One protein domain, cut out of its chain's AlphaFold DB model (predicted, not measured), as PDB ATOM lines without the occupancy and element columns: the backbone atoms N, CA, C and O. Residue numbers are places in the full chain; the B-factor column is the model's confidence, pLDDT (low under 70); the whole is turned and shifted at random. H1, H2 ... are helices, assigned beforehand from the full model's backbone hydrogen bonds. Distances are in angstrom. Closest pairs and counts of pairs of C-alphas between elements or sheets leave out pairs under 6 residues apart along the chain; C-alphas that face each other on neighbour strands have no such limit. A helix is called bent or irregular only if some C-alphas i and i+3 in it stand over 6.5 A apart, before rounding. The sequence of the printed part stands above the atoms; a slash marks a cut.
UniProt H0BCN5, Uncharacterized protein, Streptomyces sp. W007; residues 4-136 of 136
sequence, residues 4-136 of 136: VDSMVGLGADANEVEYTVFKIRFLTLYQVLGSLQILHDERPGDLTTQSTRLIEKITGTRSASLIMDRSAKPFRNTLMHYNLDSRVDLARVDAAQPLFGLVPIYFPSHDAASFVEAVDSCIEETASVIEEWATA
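What this domain is: This is residues 4 to 136 of the 136 residues of an uncharacterized protein of Streptomyces sp. W007 (UniProt H0BCN5). Two long helices, H2 and H8, cross near their middles, and H3 folds back from the far end of H2 to run beside H8 at one end of an elongated body. At the other end the short helices H5, H6 and H7, the long link of residues 82 to 97 and H1 gather around the first half of H2 and the start of H8, while H4 packs on H8 near the crossing. The printed part has 133 residues with eight named helices, H1 to H8 in order along the chain, and no named strand: the class is all helix. It is only just compact, close to loose, with a radius of gyration of the C-alphas of 16.6 A, and spans 50 by 28 by 25 A.

How they stand to each other: H2, residues 13 to 42, touches H8, residues 112 to 134, at a steep tilt of 47 degrees, the same way; the closest C-alphas are those of Leu 29 and Ile 123, 6.7 A apart. H8 is the hub, touching five helices. H3, residues 49 to 59, touches H8 at a shallow tilt of 11 degrees, opposite ways, with C-alphas 58 and 126 closest at 5.6 A. H2 and H3 form a hairpin, opposite ways at 36 degrees, a tilt only just steep; C-alphas 36 and 55 come closest, at 6.2 A. H4, residues 62 to 67, touches H8 at C-alphas 63 and 122, 5.7 A apart, with a steep tilt of 69.7 degrees, only just short of about perpendicular. H5, residues 70 to 81, touches H2 with residues 76 to 80 alone, at a steep tilt of 51 degrees, opposite ways; C-alphas 23 and 79 are closest, at 6.2 A. H5 also touches H7, residues 103 to 106, with C-alphas 72 and 106 closest at 5.5 A. H6, residues 98 to 101, only just touches H2, with 3 pairs of C-alphas within 8 A, the closest being those of Tyr 19 and Leu 99 at 5.9 A. H1, residues 4 to 8, is close to H2 but not clearly touching; C-alphas 8 and 16 are 6.1 A apart. The helix packing is mostly crossed, with 1 of 5 tilted pairs shallow. Every O i to N i+4 pair is within hydrogen-bond range in H1, H2, H3, H4 and H8, against 5 of 8 in H5; H6 and H7 are too short for such a pair.

Where its parts are: H2 runs 43.0 A from C-alpha 13 at (139.300, 203.358, 199.067) to C-alpha 42 at (165.085, 226.150, 173.239). H8 is 32.6 A long and ends with C-alpha 134 at (174.222, 216.101, 190.163). H5, 16.8 A, is irregular, with C-alphas 71 and 74 7.7 A apart; H3 measures 15.4 A.

The domain as a whole: The two C-alphas farthest apart, those of Leu 10 and Thr 49, are 51.1 A from each other. The printed part has no cut, and the link from H5 to H6 is long, with 16 residues. Mean pLDDT of the printed part is 88.3; residues 4 to 17 and residue 82 are under 70.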
ATOM      1  N   VAL A   4     136.427 212.349 187.384       63.62
ATOM      2  CA  VAL A   4     136.996 211.704 188.570       63.62
ATOM      3  C   VAL A   4     136.046 211.789 189.752       63.62
ATOM      4  O   VAL A   4     135.871 210.776 190.406       63.62
ATOM      5  N   ASP A   5     135.332 212.896 189.962       62.53
ATOM      6  CA  ASP A   5     134.326 212.967 191.040       62.53
ATOM      7  C   ASP A   5     133.207 211.928 190.849       62.53
ATOM      8  O   ASP A   5     132.668 211.399 191.818       62.53
ATOM      9  N   SER A   6     132.873 211.601 189.595       65.12
ATOM     10  CA  SER A   6     131.872 210.575 189.275       65.12
ATOM     11  C   SER A   6     132.404 209.149 189.429       65.12
ATOM     12  O   SER A   6     131.629 208.259 189.747       65.12
ATOM     13  N   MET A   7     133.704 208.926 189.211       64.25
ATOM     14  CA  MET A   7     134.325 207.593 189.241       64.25
ATOM     15  C   MET A   7     134.897 207.230 190.613       64.25
ATOM     16  O   MET A   7     134.792 206.087 191.044       64.25
ATOM     17  N   VAL A   8     135.464 208.203 191.322       59.25
ATOM     18  CA  VAL A   8     136.037 208.036 192.662       59.25
ATOM     19  C   VAL A   8     134.949 207.769 193.696       59.25
ATOM     20  O   VAL A   8     135.112 206.884 194.523       59.25
ATOM     21  N   GLY A   9     133.780 208.405 193.572       57.81
ATOM     22  CA  GLY A   9     132.628 208.086 194.422       57.81
ATOM     23  C   GLY A   9     132.057 206.670 194.234       57.81
ATOM     24  O   GLY A   9     131.184 206.272 195.001       57.81
ATOM     25  N   LEU A  10     132.510 205.921 193.218       58.06
ATOM     26  CA  LEU A  10     132.049 204.564 192.892       58.06
ATOM     27  C   LEU A  10     133.063 203.466 193.269       58.06
ATOM     28  O   LEU A  10     132.718 202.286 193.197       58.06
ATOM     29  N   GLY A  11     134.297 203.825 193.641       51.91
ATOM     30  CA  GLY A  11     135.382 202.889 193.953       51.91
ATOM     31  C   GLY A  11     135.602 202.702 195.457       51.91
ATOM     32  O   GLY A  11     135.352 203.604 196.245       51.91
ATOM     33  N   ALA A  12     136.083 201.524 195.863       55.91
ATOM     34  CA  ALA A  12     136.576 201.298 197.223       55.91
ATOM     35  C   ALA A  12     137.923 202.016 197.435       55.91
ATOM     36  O   ALA A  12     138.738 202.059 196.510       55.91
ATOM     37  N   ASP A  13     138.171 202.497 198.658       60.22
ATOM     38  CA  ASP A  13     139.300 203.358 199.067       60.22
ATOM     39  C   ASP A  13     140.679 202.991 198.468       60.22
ATOM     40  O   ASP A  13     141.488 203.868 198.175       60.22
ATOM     41  N   ALA A  14     140.974 201.704 198.239       60.47
ATOM     42  CA  ALA A  14     142.257 201.257 197.685       60.47
ATOM     43  C   ALA A  14     142.484 201.666 196.213       60.47
ATOM     44  O   ALA A  14     143.572 202.134 195.872       60.47
ATOM     45  N   ASN A  15     141.465 201.563 195.349       65.94
ATOM     46  CA  ASN A  15     141.591 201.918 193.926       65.94
ATOM     47  C   ASN A  15     141.773 203.435 193.736       65.94
ATOM     48  O   ASN A  15     142.456 203.881 192.812       65.94
ATOM     49  N   GLU A  16     141.174 204.236 194.621       68.31
ATOM     50  CA  GLU A  16     141.329 205.693 194.632       68.31
ATOM     51  C   GLU A  16     142.761 206.106 195.006       68.31
ATOM     52  O   GLU A  16     143.353 206.983 194.361       68.31
ATOM     53  N   VAL A  17     143.340 205.446 196.015       66.56
ATOM     54  CA  VAL A  17     144.729 205.671 196.435       66.56
ATOM     55  C   VAL A  17     145.695 205.303 195.308       66.56
ATOM     56  O   VAL A  17     146.558 206.115 194.965       66.56
ATOM     57  N   GLU A  18     145.527 204.141 194.673       80.81
ATOM     58  CA  GLU A  18     146.372 203.709 193.550       80.81
ATOM     59  C   GLU A  18     146.293 204.671 192.356       80.81
ATOM     60  O   GLU A  18     147.325 205.070 191.810       80.81
ATOM     61  N   TYR A  19     145.087 205.118 191.991       85.50
ATOM     62  CA  TYR A  19     144.897 206.102 190.924       85.50
ATOM     63  C   TYR A  19     145.577 207.440 191.242       85.50
ATOM     64  O   TYR A  19     146.248 208.022 190.384       85.50
ATOM     65  N   THR A  20     145.440 207.929 192.475       86.44
ATOM     66  CA  THR A  20     146.039 209.199 192.905       86.44
ATOM     67  C   THR A  20     147.564 209.131 192.888       86.44
ATOM     68  O   THR A  20     148.215 210.029 192.345       86.44
ATOM     69  N   VAL A  21     148.140 208.051 193.423       90.06
ATOM     70  CA  VAL A  21     149.592 207.820 193.408       90.06
ATOM     71  C   VAL A  21     150.101 207.738 191.972       90.06
ATOM     72  O   VAL A  21     151.047 208.446 191.619       90.06
ATOM     73  N   PHE A  22     149.447 206.944 191.121       92.69
ATOM     74  CA  PHE A  22     149.805 206.843 189.709       92.69
ATOM     75  C   PHE A  22     149.771 208.208 189.017       92.69
ATOM     76  O   PHE A  22     150.732 208.598 188.351       92.69
ATOM     77  N   LYS A  23     148.690 208.969 189.211       92.81
ATOM     78  CA  LYS A  23     148.521 210.303 188.636       92.81
ATOM     79  C   LYS A  23     149.681 211.227 189.014       92.81
ATOM     80  O   LYS A  23     150.223 211.897 188.135       92.81
ATOM     81  N   ILE A  24     150.065 211.275 190.291       93.25
ATOM     82  CA  ILE A  24     151.181 212.112 190.760       93.25
ATOM     83  C   ILE A  24     152.479 211.708 190.056       93.25
ATOM     84  O   ILE A  24     153.170 212.574 189.512       93.25
ATOM     85  N   ARG A  25     152.782 210.405 190.018       95.75
ATOM     86  CA  ARG A  25     153.994 209.861 189.384       95.75
ATOM     87  C   ARG A  25     154.054 210.204 187.898       95.75
ATOM     88  O   ARG A  25     155.018 210.823 187.454       95.75
ATOM     89  N   PHE A  26     152.993 209.887 187.157       96.50
ATOM     90  CA  PHE A  26     152.911 210.129 185.719       96.50
ATOM     91  C   PHE A  26     153.059 211.616 185.381       96.50
ATOM     92  O   PHE A  26     153.852 211.983 184.518       96.50
ATOM     93  N   LEU A  27     152.315 212.494 186.060       96.06
ATOM     94  CA  LEU A  27     152.318 213.924 185.743       96.06
ATOM     95  C   LEU A  27     153.627 214.611 186.113       96.06
ATOM     96  O   LEU A  27     154.072 215.497 185.383       96.06
ATOM     97  N   THR A  28     154.245 214.191 187.217       96.44
ATOM     98  CA  THR A  28     155.568 214.681 187.612       96.44
ATOM     99  C   THR A  28     156.601 214.290 186.566       96.44
ATOM    100  O   THR A  28     157.307 215.158 186.058       96.44
ATOM    101  N   LEU A  29     156.637 213.012 186.174       97.38
ATOM    102  CA  LEU A  29     157.555 212.535 185.145       97.38
ATOM    103  C   LEU A  29     157.322 213.245 183.803       97.38
ATOM    104  O   LEU A  29     158.269 213.762 183.220       97.38
ATOM    105  N   TYR A  30     156.070 213.351 183.348       97.19
ATOM    106  CA  TYR A  30     155.718 214.069 182.117       97.19
ATOM    107  C   TYR A  30     156.233 215.516 182.141       97.19
ATOM    108  O   TYR A  30     156.776 216.011 181.153       97.19
ATOM    109  N   GLN A  31     156.085 216.208 183.275       96.50
ATOM    110  CA  GLN A  31     156.581 217.573 183.424       96.50
ATOM    111  C   GLN A  31     158.113 217.629 183.393       96.50
ATOM    112  O   GLN A  31     158.659 218.523 182.745       96.50
ATOM    113  N   VAL A  32     158.806 216.694 184.052       97.19
ATOM    114  CA  VAL A  32     160.276 216.596 184.025       97.19
ATOM    115  C   VAL A  32     160.761 216.396 182.591       97.19
ATOM    116  O   VAL A  32     161.539 217.215 182.104       97.19
ATOM    117  N   LEU A  33     160.237 215.396 181.878       97.69
ATOM    118  CA  LEU A  33     160.596 215.114 180.484       97.69
ATOM    119  C   LEU A  33     160.340 216.320 179.571       97.69
ATOM    120  O   LEU A  33     161.220 216.716 178.809       97.69
ATOM    121  N   GLY A  34     159.172 216.957 179.693       96.19
ATOM    122  CA  GLY A  34     158.848 218.165 178.933       96.19
ATOM    123  C   GLY A  34     159.796 219.328 179.225       96.19
ATOM    124  O   GLY A  34     160.209 220.031 178.306       96.19
ATOM    125  N   SER A  35     160.181 219.515 180.487       95.88
ATOM    126  CA  SER A  35     161.099 220.589 180.890       95.88
ATOM    127  C   SER A  35     162.513 220.344 180.362       95.88
ATOM    128  O   SER A  35     163.152 221.279 179.888       95.88
ATOM    129  N   LEU A  36     162.980 219.093 180.389       96.00
ATOM    130  CA  LEU A  36     164.271 218.701 179.824       96.00
ATOM    131  C   LEU A  36     164.299 218.889 178.306       96.00
ATOM    132  O   LEU A  36     165.273 219.417 177.777       96.00
ATOM    133  N   GLN A  37     163.220 218.527 177.610       95.19
ATOM    134  CA  GLN A  37     163.122 218.721 176.165       95.19
ATOM    135  C   GLN A  37     163.115 220.209 175.785       95.19
ATOM    136  O   GLN A  37     163.841 220.607 174.883       95.19
ATOM    137  N   ILE A  38     162.390 221.054 176.527       94.56
ATOM    138  CA  ILE A  38     162.431 222.517 176.343       94.56
ATOM    139  C   ILE A  38     163.839 223.063 176.604       94.56
ATOM    140  O   ILE A  38     164.342 223.869 175.826       94.56
ATOM    141  N   LEU A  39     164.488 222.629 177.687       93.25
ATOM    142  CA  LEU A  39     165.841 223.065 178.025       93.25
ATOM    143  C   LEU A  39     166.840 222.707 176.912       93.25
ATOM    144  O   LEU A  39     167.677 223.532 176.554       93.25
ATOM    145  N   HIS A  40     166.715 221.507 176.346       93.94
ATOM    146  CA  HIS A  40     167.530 221.035 175.232       93.94
ATOM    147  C   HIS A  40     167.267 221.810 173.931       93.94
ATOM    148  O   HIS A  40     168.208 222.288 173.297       93.94
ATOM    149  N   ASP A  41     165.998 221.961 173.550       91.94
ATOM    150  CA  ASP A  41     165.611 222.469 172.231       91.94
ATOM    151  C   ASP A  41     165.642 224.003 172.155       91.94
ATOM    152  O   ASP A  41     166.028 224.575 171.134       91.94
ATOM    153  N   GLU A  42     165.244 224.690 173.228       90.38
ATOM    154  CA  GLU A  42     165.085 226.150 173.239       90.38
ATOM    155  C   GLU A  42     166.278 226.882 173.860       90.38
ATOM    156  O   GLU A  42     166.458 228.079 173.613       90.38
ATOM    157  N   ARG A  43     167.108 226.196 174.659       84.19
ATOM    158  CA  ARG A  43     168.267 226.799 175.340       84.19
ATOM    159  C   ARG A  43     169.579 226.018 175.176       84.19
ATOM    160  O   ARG A  43     170.320 225.863 176.147       84.19
ATOM    161  N   PRO A  44     169.956 225.596 173.954       77.38
ATOM    162  CA  PRO A  44     171.175 224.810 173.753       77.38
ATOM    163  C   PRO A  44     172.457 225.566 174.145       77.38
ATOM    164  O   PRO A  44     173.442 224.942 174.521       77.38
ATOM    165  N   GLY A  45     172.452 226.905 174.087       81.06
ATOM    166  CA  GLY A  45     173.594 227.740 174.482       81.06
ATOM    167  C   GLY A  45     173.862 227.793 175.992       81.06
ATOM    168  O   GLY A  45     174.963 228.167 176.386       81.06
ATOM    169  N   ASP A  46     172.890 227.393 176.817       86.12
ATOM    170  CA  ASP A  46     173.008 227.376 178.281       86.12
ATOM    171  C   ASP A  46     173.534 226.022 178.802       86.12
ATOM    172  O   ASP A  46     173.801 225.867 179.995       86.12
ATOM    173  N   LEU A  47     173.679 225.025 177.921       91.19
ATOM    174  CA  LEU A  47     174.041 223.657 178.277       91.19
ATOM    175  C   LEU A  47     175.499 223.347 177.948       91.19
ATOM    176  O   LEU A  47     176.008 223.643 176.868       91.19
ATOM    177  N   THR A  48     176.173 222.665 178.874       93.25
ATOM    178  CA  THR A  48     177.443 222.009 178.558       93.25
ATOM    179  C   THR A  48     177.179 220.797 177.667       93.25
ATOM    180  O   THR A  48     176.109 220.190 177.718       93.25
ATOM    181  N   THR A  49     178.184 220.364 176.900       93.25
ATOM    182  CA  THR A  49     178.085 219.136 176.093       93.25
ATOM    183  C   THR A  49     177.714 217.909 176.932       93.25
ATOM    184  O   THR A  49     177.035 217.010 176.442       93.25
ATOM    185  N   GLN A  50     178.153 217.857 178.191       94.00
ATOM    186  CA  GLN A  50     177.787 216.780 179.106       94.00
ATOM    187  C   GLN A  50     176.306 216.849 179.486       94.00
ATOM    188  O   GLN A  50     175.613 215.843 179.356       94.00
ATOM    189  N   SER A  51     175.810 218.026 179.873       94.69
ATOM    190  CA  SER A  51     174.392 218.235 180.180       94.69
ATOM    191  C   SER A  51     173.496 217.863 178.998       94.69
ATOM    192  O   SER A  51     172.507 217.162 179.184       94.69
ATOM    193  N   THR A  52     173.864 218.258 177.774       95.12
ATOM    194  CA  THR A  52     173.136 217.879 176.551       95.12
ATOM    195  C   THR A  52     173.017 216.360 176.420       95.12
ATOM    196  O   THR A  52     171.910 215.849 176.280       95.12
ATOM    197  N   ARG A  53     174.128 215.625 176.560       95.31
ATOM    198  CA  ARG A  53     174.131 214.154 176.459       95.31
ATOM    199  C   ARG A  53     173.284 213.482 177.535       95.31
ATOM    200  O   ARG A  53     172.640 212.476 177.258       95.31
ATOM    201  N   LEU A  54     173.297 214.005 178.761       96.62
ATOM    202  CA  LEU A  54     172.490 213.466 179.859       96.62
ATOM    203  C   LEU A  54     170.996 213.713 179.618       96.62
ATOM    204  O   LEU A  54     170.190 212.809 179.829       96.62
ATOM    205  N   ILE A  55     170.626 214.886 179.097       96.44
ATOM    206  CA  ILE A  55     169.244 215.158 178.685       96.44
ATOM    207  C   ILE A  55     168.814 214.203 177.567       96.44
ATOM    208  O   ILE A  55     167.758 213.586 177.686       96.44
ATOM    209  N   GLU A  56     169.622 214.035 176.517       95.94
ATOM    210  CA  GLU A  56     169.339 213.100 175.416       95.94
ATOM    211  C   GLU A  56     169.213 211.650 175.911       95.94
ATOM    212  O   GLU A  56     168.350 210.908 175.445       95.94
ATOM    213  N   LYS A  57     170.030 211.247 176.894       96.56
ATOM    214  CA  LYS A  57     169.956 209.924 177.533       96.56
ATOM    215  C   LYS A  57     168.619 209.703 178.246       96.56
ATOM    216  O   LYS A  57     168.120 208.585 178.217       96.56
ATOM    217  N   ILE A  58     168.036 210.743 178.848       97.19
ATOM    218  CA  ILE A  58     166.719 210.678 179.504       97.19
ATOM    219  C   ILE A  58     165.589 210.707 178.469       97.19
ATOM    220  O   ILE A  58     164.695 209.863 178.487       97.19
ATOM    221  N   THR A  59     165.593 211.695 177.574       96.38
ATOM    222  CA  THR A  59     164.464 211.951 176.664       96.38
ATOM    223  C   THR A  59     164.435 210.996 175.473       96.38
ATOM    224  O   THR A  59     163.375 210.782 174.886       96.38
ATOM    225  N   GLY A  60     165.569 210.381 175.136       94.75
ATOM    226  CA  GLY A  60     165.713 209.426 174.040       94.75
ATOM    227  C   GLY A  60     165.255 208.000 174.355       94.75
ATOM    228  O   GLY A  60     165.333 207.136 173.479       94.75
ATOM    229  N   THR A  61     164.789 207.710 175.574       94.06
ATOM    230  CA  THR A  61     164.341 206.355 175.932       94.06
ATOM    231  C   THR A  61     162.985 206.025 175.303       94.06
ATOM    232  O   THR A  61     162.162 206.896 174.987       94.06
ATOM    233  N   ARG A  62     162.720 204.724 175.124       93.50
ATOM    234  CA  ARG A  62     161.433 204.249 174.593       93.50
ATOM    235  C   ARG A  62     160.274 204.648 175.507       93.50
ATOM    236  O   ARG A  62     159.226 205.050 175.007       93.50
ATOM    237  N   SER A  63     160.465 204.552 176.820       93.12
ATOM    238  CA  SER A  63     159.436 204.900 177.801       93.12
ATOM    239  C   SER A  63     159.176 206.406 177.841       93.12
ATOM    240  O   SER A  63     158.014 206.808 177.868       93.12
ATOM    241  N   ALA A  64     160.211 207.247 177.725       95.50
ATOM    242  CA  ALA A  64     160.025 208.692 177.589       95.50
ATOM    243  C   ALA A  64     159.224 209.039 176.325       95.50
ATOM    244  O   ALA A  64     158.273 209.818 176.388       95.50
ATOM    245  N   SER A  65     159.540 208.396 175.196       94.75
ATOM    246  CA  SER A  65     158.804 208.575 173.936       94.75
ATOM    247  C   SER A  65     157.337 208.144 174.042       94.75
ATOM    248  O   SER A  65     156.459 208.834 173.530       94.75
ATOM    249  N   LEU A  66     157.062 207.027 174.726       95.12
ATOM    250  CA  LEU A  66     155.703 206.547 174.994       95.12
ATOM    251  C   LEU A  66     154.910 207.557 175.837       95.12
ATOM    252  O   LEU A  66     153.781 207.899 175.496       95.12
ATOM    253  N   ILE A  67     155.501 208.049 176.927       94.50
ATOM    254  CA  ILE A  67     154.853 208.970 177.875       94.50
ATOM    255  C   ILE A  67     154.602 210.343 177.247       94.50
ATOM    256  O   ILE A  67     153.573 210.968 177.509       94.50
ATOM    257  N   MET A  68     155.528 210.803 176.406       95.00
ATOM    258  CA  MET A  68     155.481 212.105 175.739       95.00
ATOM    259  C   MET A  68     154.755 212.074 174.386       95.00
ATOM    260  O   MET A  68     154.735 213.092 173.683       95.00
ATOM    261  N   ASP A  69     154.140 210.947 174.007       93.44
ATOM    262  CA  ASP A  69     153.410 210.848 172.745       93.44
ATOM    263  C   ASP A  69     152.280 211.891 172.687       93.44
ATOM    264  O   ASP A  69     151.315 211.892 173.458       93.44
ATOM    265  N   ARG A  70     152.385 212.793 171.706       90.62
ATOM    266  CA  ARG A  70     151.411 213.863 171.466       90.62
ATOM    267  C   ARG A  70     150.026 213.317 171.129       90.62
ATOM    268  O   ARG A  70     149.039 214.000 171.413       90.62
ATOM    269  N   SER A  71     149.940 212.119 170.550       89.38
ATOM    270  CA  SER A  71     148.672 211.447 170.258       89.38
ATOM    271  C   SER A  71     147.900 211.112 171.542       89.38
ATOM    272  O   SER A  71     146.676 211.256 171.589       89.38
ATOM    273  N   ALA A  72     148.629 210.812 172.623       89.31
ATOM    274  CA  ALA A  72     148.103 210.493 173.943       89.31
ATOM    275  C   ALA A  72     147.991 211.713 174.879       89.31
ATOM    276  O   ALA A  72     147.603 211.575 176.040       89.31
ATOM    277  N   LYS A  73     148.226 212.941 174.390       90.69
ATOM    278  CA  LYS A  73     148.014 214.190 175.154       90.69
ATOM    279  C   LYS A  73     146.667 214.248 175.905       90.69
ATOM    280  O   LYS A  73     146.646 214.765 177.028       90.69
ATOM    281  N   PRO A  74     145.540 213.745 175.363       91.19
ATOM    282  CA  PRO A  74     144.286 213.760 176.105       91.19
ATOM    283  C   PRO A  74     144.262 212.862 177.350       91.19
ATOM    284  O   PRO A  74     143.536 213.180 178.291       91.19
ATOM    285  N   PHE A  75     145.089 211.814 177.421       92.50
ATOM    286  CA  PHE A  75     145.269 211.023 178.643       92.50
ATOM    287  C   PHE A  75     145.825 211.893 179.771       92.50
ATOM    288  O   PHE A  75     145.203 212.024 180.825       92.50
ATOM    289  N   ARG A  76     146.931 212.607 179.511       93.00
ATOM    290  CA  ARG A  76     147.507 213.587 180.448       93.00
ATOM    291  C   ARG A  76     146.476 214.636 180.868       93.00
ATOM    292  O   ARG A  76     146.422 215.017 182.034       93.00
ATOM    293  N   ASN A  77     145.655 215.115 179.932       90.88
ATOM    294  CA  ASN A  77     144.601 216.082 180.243       90.88
ATOM    295  C   ASN A  77     143.495 215.487 181.116       90.88
ATOM    296  O   ASN A  77     143.029 216.177 182.017       90.88
ATOM    297  N   THR A  78     143.116 214.230 180.885       88.81
ATOM    298  CA  THR A  78     142.151 213.504 181.723       88.81
ATOM    299  C   THR A  78     142.678 213.403 183.150       88.81
ATOM    300  O   THR A  78     141.975 213.763 184.093       88.81
ATOM    301  N   LEU A  79     143.952 213.029 183.307       89.81
ATOM    302  CA  LEU A  79     144.601 212.978 184.614       89.81
ATOM    303  C   LEU A  79     144.659 214.362 185.275       89.81
ATOM    304  O   LEU A  79     144.353 214.477 186.455       89.81
ATOM    305  N   MET A  80     145.005 215.428 184.548       86.94
ATOM    306  CA  MET A  80     145.172 216.777 185.119       86.94
ATOM    307  C   MET A  80     143.875 217.522 185.409       86.94
ATOM    308  O   MET A  80     143.740 218.127 186.470       86.94
ATOM    309  N   HIS A  81     142.960 217.534 184.447       79.38
ATOM    310  CA  HIS A  81     141.783 218.402 184.436       79.38
ATOM    311  C   HIS A  81     140.495 217.659 184.768       79.38
ATOM    312  O   HIS A  81     139.435 218.279 184.783       79.38
ATOM    313  N   TYR A  82     140.583 216.349 185.006       69.69
ATOM    314  CA  TYR A  82     139.457 215.499 185.368       69.69
ATOM    315  C   TYR A  82     138.278 215.566 184.391       69.69
ATOM    316  O   TYR A  82     137.126 215.350 184.757       69.69
ATOM    317  N   ASN A  83     138.567 215.873 183.129       77.31
ATOM    318  CA  ASN A  83     137.608 215.808 182.044       77.31
ATOM    319  C   ASN A  83     138.100 214.733 181.093       77.31
ATOM    320  O   ASN A  83     139.204 214.845 180.557       77.31
ATOM    321  N   LEU A  84     137.281 213.705 180.904       80.25
ATOM    322  CA  LEU A  84     137.519 212.732 179.856       80.25
ATOM    323  C   LEU A  84     137.436 213.445 178.500       80.25
ATOM    324  O   LEU A  84     136.576 214.308 178.303       80.25
ATOM    325  N   ASP A  85     138.341 213.115 177.580       82.62
ATOM    326  CA  ASP A  85     138.265 213.629 176.212       82.62
ATOM    327  C   ASP A  85     136.904 213.257 175.604       82.62
ATOM    328  O   ASP A  85     136.471 212.109 175.692       82.62
ATOM    329  N   SER A  86     136.221 214.228 174.994       81.81
ATOM    330  CA  SER A  86     134.863 214.051 174.464       81.81
ATOM    331  C   SER A  86     134.760 213.010 173.348       81.81
ATOM    332  O   SER A  86     133.656 212.611 172.987       81.81
ATOM    333  N   ARG A  87     135.894 212.576 172.787       81.75
ATOM    334  CA  ARG A  87     135.978 211.520 171.773       81.75
ATOM    335  C   ARG A  87     136.039 210.117 172.378       81.75
ATOM    336  O   ARG A  87     135.966 209.148 171.625       81.75
ATOM    337  N   VAL A  88     136.215 209.987 173.692       84.56
ATOM    338  CA  VAL A  88     136.234 208.682 174.356       84.56
ATOM    339  C   VAL A  88     134.813 208.171 174.529       84.56
ATOM    340  O   VAL A  88     133.948 208.849 175.076       84.56
ATOM    341  N   ASP A  89     134.599 206.934 174.093       84.69
ATOM    342  CA  ASP A  89     133.378 206.194 174.377       84.69
ATOM    343  C   ASP A  89     133.322 205.816 175.865       84.69
ATOM    344  O   ASP A  89     134.137 205.027 176.349       84.69
ATOM    345  N   LEU A  90     132.346 206.379 176.583       82.94
ATOM    346  CA  LEU A  90     132.129 206.127 178.008       82.94
ATOM    347  C   LEU A  90     131.845 204.652 178.314       82.94
ATOM    348  O   LEU A  90     132.156 204.211 179.415       82.94
ATOM    349  N   ALA A  91     131.319 203.875 177.360       85.19
ATOM    350  CA  ALA A  91     131.078 202.444 177.554       85.19
ATOM    351  C   ALA A  91     132.374 201.628 177.715       85.19
ATOM    352  O   ALA A  91     132.332 200.485 178.163       85.19
ATOM    353  N   ARG A  92     133.526 202.202 177.343       84.44
ATOM    354  CA  ARG A  92     134.850 201.583 177.496       84.44
ATOM    355  C   ARG A  92     135.523 201.913 178.827       84.44
ATOM    356  O   ARG A  92     136.587 201.369 179.102       84.44
ATOM    357  N   VAL A  93     134.945 202.821 179.611       86.00
ATOM    358  CA  VAL A  93     135.449 203.184 180.934       86.00
ATOM    359  C   VAL A  93     134.828 202.249 181.965       86.00
ATOM    360  O   VAL A  93     133.610 202.091 182.009       86.00
ATOM    361  N   ASP A  94     135.659 201.667 182.823       85.75
ATOM    362  CA  ASP A  94     135.231 200.688 183.822       85.75
ATOM    363  C   ASP A  94     135.828 201.019 185.192       85.75
ATOM    364  O   ASP A  94     137.036 200.917 185.390       85.75
ATOM    365  N   ALA A  95     134.977 201.400 186.151       82.25
ATOM    366  CA  ALA A  95     135.391 201.770 187.505       82.25
ATOM    367  C   ALA A  95     136.036 200.614 188.290       82.25
ATOM    368  O   ALA A  95     136.785 200.858 189.236       82.25
ATOM    369  N   ALA A  96     135.758 199.367 187.901       83.75
ATOM    370  CA  ALA A  96     136.339 198.188 188.529       83.75
ATOM    371  C   ALA A  96     137.745 197.862 187.996       83.75
ATOM    372  O   ALA A  96     138.446 197.049 188.599       83.75
ATOM    373  N   GLN A  97     138.170 198.480 186.887       85.56
ATOM    374  CA  GLN A  97     139.489 198.248 186.306       85.56
ATOM    375  C   GLN A  97     140.538 199.241 186.811       85.56
ATOM    376  O   GLN A  97     140.224 200.409 187.063       85.56
ATOM    377  N   PRO A  98     141.818 198.822 186.878       86.31
ATOM    378  CA  PRO A  98     142.921 199.731 187.150       86.31
ATOM    379  C   PRO A  98     142.906 200.925 186.193       86.31
ATOM    380  O   PRO A  98     142.706 200.775 184.982       86.31
ATOM    381  N   LEU A  99     143.103 202.123 186.750       87.81
ATOM    382  CA  LEU A  99     143.059 203.389 186.008       87.81
ATOM    383  C   LEU A  99     141.774 203.558 185.179       87.81
ATOM    384  O   LEU A  99     141.791 204.171 184.110       87.81
ATOM    385  N   PHE A 100     140.671 202.988 185.661       87.69
ATOM    386  CA  PHE A 100     139.347 203.033 185.052       87.69
ATOM    387  C   PHE A 100     139.266 202.458 183.625       87.69
ATOM    388  O   PHE A 100     138.419 202.873 182.830       87.69
ATOM    389  N   GLY A 101     140.194 201.566 183.256       89.19
ATOM    390  CA  GLY A 101     140.298 201.034 181.892       89.19
ATOM    391  C   GLY A 101     140.780 202.063 180.857       89.19
ATOM    392  O   GLY A 101     140.668 201.833 179.654       89.19
ATOM    393  N   LEU A 102     141.327 203.207 181.290       90.62
ATOM    394  CA  LEU A 102     141.719 204.293 180.386       90.62
ATOM    395  C   LEU A 102     142.958 203.964 179.551       90.62
ATOM    396  O   LEU A 102     143.075 204.449 178.427       90.62
ATOM    397  N   VAL A 103     143.891 203.165 180.071       93.38
ATOM    398  CA  VAL A 103     145.186 202.936 179.408       93.38
ATOM    399  C   VAL A 103     145.024 202.372 177.989       93.38
ATOM    400  O   VAL A 103     145.499 203.033 177.066       93.38
ATOM    401  N   PRO A 104     144.276 201.279 177.743       93.56
ATOM    402  CA  PRO A 104     144.097 200.748 176.387       93.56
ATOM    403  C   PRO A 104     143.332 201.679 175.429       93.56
ATOM    404  O   PRO A 104     143.303 201.444 174.221       93.56
ATOM    405  N   ILE A 105     142.663 202.721 175.937       92.06
ATOM    406  CA  ILE A 105     141.982 203.726 175.105       92.06
ATOM    407  C   ILE A 105     143.008 204.648 174.445       92.06
ATOM    408  O   ILE A 105     142.862 204.972 173.266       92.06
ATOM    409  N   TYR A 106     144.039 205.050 175.191       92.12
ATOM    410  CA  TYR A 106     145.056 206.000 174.731       92.12
ATOM    411  C   TYR A 106     146.359 205.334 174.282       92.12
ATOM    412  O   TYR A 106     147.074 205.895 173.459       92.12
ATOM    413  N   PHE A 107     146.639 204.128 174.775       93.62
ATOM    414  CA  PHE A 107     147.834 203.343 174.483       93.62
ATOM    415  C   PHE A 107     147.421 201.914 174.089       93.62
ATOM    416  O   PHE A 107     147.529 201.000 174.901       93.62
ATOM    417  N   PRO A 108     146.940 201.679 172.851       91.81
ATOM    418  CA  PRO A 108     146.312 200.407 172.467       91.81
ATOM    419  C   PRO A 108     147.206 199.163 172.585       91.81
ATOM    420  O   PRO A 108     146.699 198.049 172.655       91.81
ATOM    421  N   SER A 109     148.527 199.347 172.597       93.31
ATOM    422  CA  SER A 109     149.512 198.269 172.765       93.31
ATOM    423  C   SER A 109     149.827 197.947 174.231       93.31
ATOM    424  O   SER A 109     150.705 197.125 174.482       93.31
ATOM    425  N   HIS A 110     149.163 198.609 175.181       94.38
ATOM    426  CA  HIS A 110     149.416 198.486 176.610       94.38
ATOM    427  C   HIS A 110     148.121 198.255 177.390       94.38
ATOM    428  O   HIS A 110     147.084 198.868 177.135       94.38
ATOM    429  N   ASP A 111     148.215 197.385 178.385       94.31
ATOM    430  CA  ASP A 111     147.281 197.340 179.502       94.31
ATOM    431  C   ASP A 111     147.790 198.214 180.659       94.31
ATOM    432  O   ASP A 111     148.874 198.798 180.601       94.31
ATOM    433  N   ALA A 112     146.996 198.329 181.726       92.06
ATOM    434  CA  ALA A 112     147.373 199.152 182.869       92.06
ATOM    435  C   ALA A 112     148.687 198.693 183.523       92.06
ATOM    436  O   ALA A 112     149.502 199.539 183.875       92.06
ATOM    437  N   ALA A 113     148.917 197.383 183.651       93.50
ATOM    438  CA  ALA A 113     150.108 196.844 184.304       93.50
ATOM    439  C   ALA A 113     151.386 197.163 183.516       93.50
ATOM    440  O   ALA A 113     152.310 197.761 184.062       93.50
ATOM    441  N   SER A 114     151.409 196.848 182.219       95.44
ATOM    442  CA  SER A 114     152.554 197.134 181.345       95.44
ATOM    443  C   SER A 114     152.819 198.632 181.187       95.44
ATOM    444  O   SER A 114     153.964 199.048 181.021       95.44
ATOM    445  N   PHE A 115     151.778 199.468 181.249       96.38
ATOM    446  CA  PHE A 115     151.953 200.917 181.214       96.38
ATOM    447  C   PHE A 115     152.511 201.473 182.524       96.38
ATOM    448  O   PHE A 115     153.392 202.329 182.490       96.38
ATOM    449  N   VAL A 116     152.035 200.980 183.673       95.19
ATOM    450  CA  VAL A 116     152.602 201.325 184.985       95.19
ATOM    451  C   VAL A 116     154.074 200.925 185.042       95.19
ATOM    452  O   VAL A 116     154.900 201.751 185.407       95.19
ATOM    453  N   GLU A 117     154.423 199.722 184.591       95.06
ATOM    454  CA  GLU A 117     155.817 199.276 184.511       95.06
ATOM    455  C   GLU A 117     156.671 200.215 183.640       95.06
ATOM    456  O   GLU A 117     157.749 200.630 184.054       95.06
ATOM    457  N   ALA A 118     156.164 200.640 182.476       95.94
ATOM    458  CA  ALA A 118     156.878 201.582 181.612       95.94
ATOM    459  C   ALA A 118     157.101 202.958 182.271       95.94
ATOM    460  O   ALA A 118     158.163 203.561 182.092       95.94
ATOM    461  N   VAL A 119     156.117 203.457 183.029       96.81
ATOM    462  CA  VAL A 119     156.252 204.688 183.825       96.81
ATOM    463  C   VAL A 119     157.315 204.503 184.901       96.81
ATOM    464  O   VAL A 119     158.184 205.360 185.045       96.81
ATOM    465  N   ASP A 120     157.283 203.383 185.611       95.44
ATOM    466  CA  ASP A 120     158.179 203.087 186.725       95.44
ATOM    467  C   ASP A 120     159.632 202.972 186.255       95.44
ATOM    468  O   ASP A 120     160.498 203.665 186.790       95.44
ATOM    469  N   SER A 121     159.885 202.226 185.176       95.25
ATOM    470  CA  SER A 121     161.212 202.159 184.555       95.25
ATOM    471  C   SER A 121     161.704 203.534 184.102       95.25
ATOM    472  O   SER A 121     162.865 203.876 184.302       95.25
ATOM    473  N   CYS A 122     160.826 204.367 183.534       97.56
ATOM    474  CA  CYS A 122     161.215 205.709 183.107       97.56
ATOM    475  C   CYS A 122     161.564 206.619 184.294       97.56
ATOM    476  O   CYS A 122     162.487 207.427 184.185       97.56
ATOM    477  N   ILE A 123     160.867 206.482 185.429       97.50
ATOM    478  CA  ILE A 123     161.206 207.190 186.673       97.50
ATOM    479  C   ILE A 123     162.590 206.762 187.159       97.50
ATOM    480  O   ILE A 123     163.408 207.631 187.453       97.50
ATOM    481  N   GLU A 124     162.855 205.459 187.232       96.44
ATOM    482  CA  GLU A 124     164.137 204.919 187.703       96.44
ATOM    483  C   GLU A 124     165.305 205.370 186.819       96.44
ATOM    484  O   GLU A 124     166.299 205.895 187.325       96.44
ATOM    485  N   GLU A 125     165.163 205.246 185.498       95.88
ATOM    486  CA  GLU A 125     166.162 205.707 184.530       95.88
ATOM    487  C   GLU A 125     166.397 207.218 184.648       95.88
ATOM    488  O   GLU A 125     167.541 207.668 184.733       95.88
ATOM    489  N   THR A 126     165.322 208.011 184.709       97.56
ATOM    490  CA  THR A 126     165.419 209.473 184.833       97.56
ATOM    491  C   THR A 126     166.112 209.871 186.133       97.56
ATOM    492  O   THR A 126     167.012 210.709 186.113       97.56
ATOM    493  N   ALA A 127     165.730 209.265 187.259       96.62
ATOM    494  CA  ALA A 127     166.330 209.543 188.559       96.62
ATOM    495  C   ALA A 127     167.821 209.189 188.573       96.62
ATOM    496  O   ALA A 127     168.636 210.011 188.989       96.62
ATOM    497  N   SER A 128     168.183 208.017 188.041       96.56
ATOM    498  CA  SER A 128     169.577 207.578 187.951       96.56
ATOM    499  C   SER A 128     170.437 208.548 187.134       96.56
ATOM    500  O   SER A 128     171.537 208.898 187.557       96.56
ATOM    501  N   VAL A 129     169.936 209.032 185.992       97.19
ATOM    502  CA  VAL A 129     170.683 209.984 185.155       97.19
ATOM    503  C   VAL A 129     170.744 211.378 185.787       97.19
ATOM    504  O   VAL A 129     171.761 212.058 185.662       97.19
ATOM    505  N   ILE A 130     169.700 211.816 186.495       95.12
ATOM    506  CA  ILE A 130     169.736 213.080 187.247       95.12
ATOM    507  C   ILE A 130     170.764 213.011 188.385       95.12
ATOM    508  O   ILE A 130     171.461 213.992 188.629       95.12
ATOM    509  N   GLU A 131     170.897 211.873 189.063       96.19
ATOM    510  CA  GLU A 131     171.900 211.685 190.117       96.19
ATOM    511  C   GLU A 131     173.333 211.649 189.560       96.19
ATOM    512  O   GLU A 131     174.234 212.289 190.111       96.19
ATOM    513  N   GLU A 132     173.533 210.999 188.408       95.19
ATOM    514  CA  GLU A 132     174.776 211.099 187.628       95.19
ATOM    515  C   GLU A 132     175.092 212.565 187.296       95.19
ATOM    516  O   GLU A 132     176.221 213.018 187.469       95.19
ATOM    517  N   TRP A 133     174.089 213.337 186.876       93.94
ATOM    518  CA  TRP A 133     174.266 214.752 186.557       93.94
ATOM    519  C   TRP A 133     174.615 215.593 187.791       93.94
ATOM    520  O   TRP A 133     175.485 216.453 187.723       93.94
ATOM    521  N   ALA A 134     173.981 215.342 188.935       91.50
ATOM    522  CA  ALA A 134     174.222 216.101 190.163       91.50
ATOM    523  C   ALA A 134     175.634 215.898 190.745       91.50
ATOM    524  O   ALA A 134     176.083 216.708 191.558       91.50
ATOM    525  N   THR A 135     176.311 214.815 190.359       90.50
ATOM    526  CA  THR A 135     177.648 214.443 190.846       90.50
ATOM    527  C   THR A 135     178.770 214.703 189.833       90.50
ATOM    528  O   THR A 135     179.937 214.476 190.160       90.50
ATOM    529  N   ALA A 136     178.425 215.187 188.635       78.31
ATOM    530  CA  ALA A 136     179.337 215.571 187.559       78.31
ATOM    531  C   ALA A 136     179.895 216.994 187.717       78.31
ATOM    532  O   ALA A 136     181.092 217.175 187.398       78.31
TER     533      ALA A 136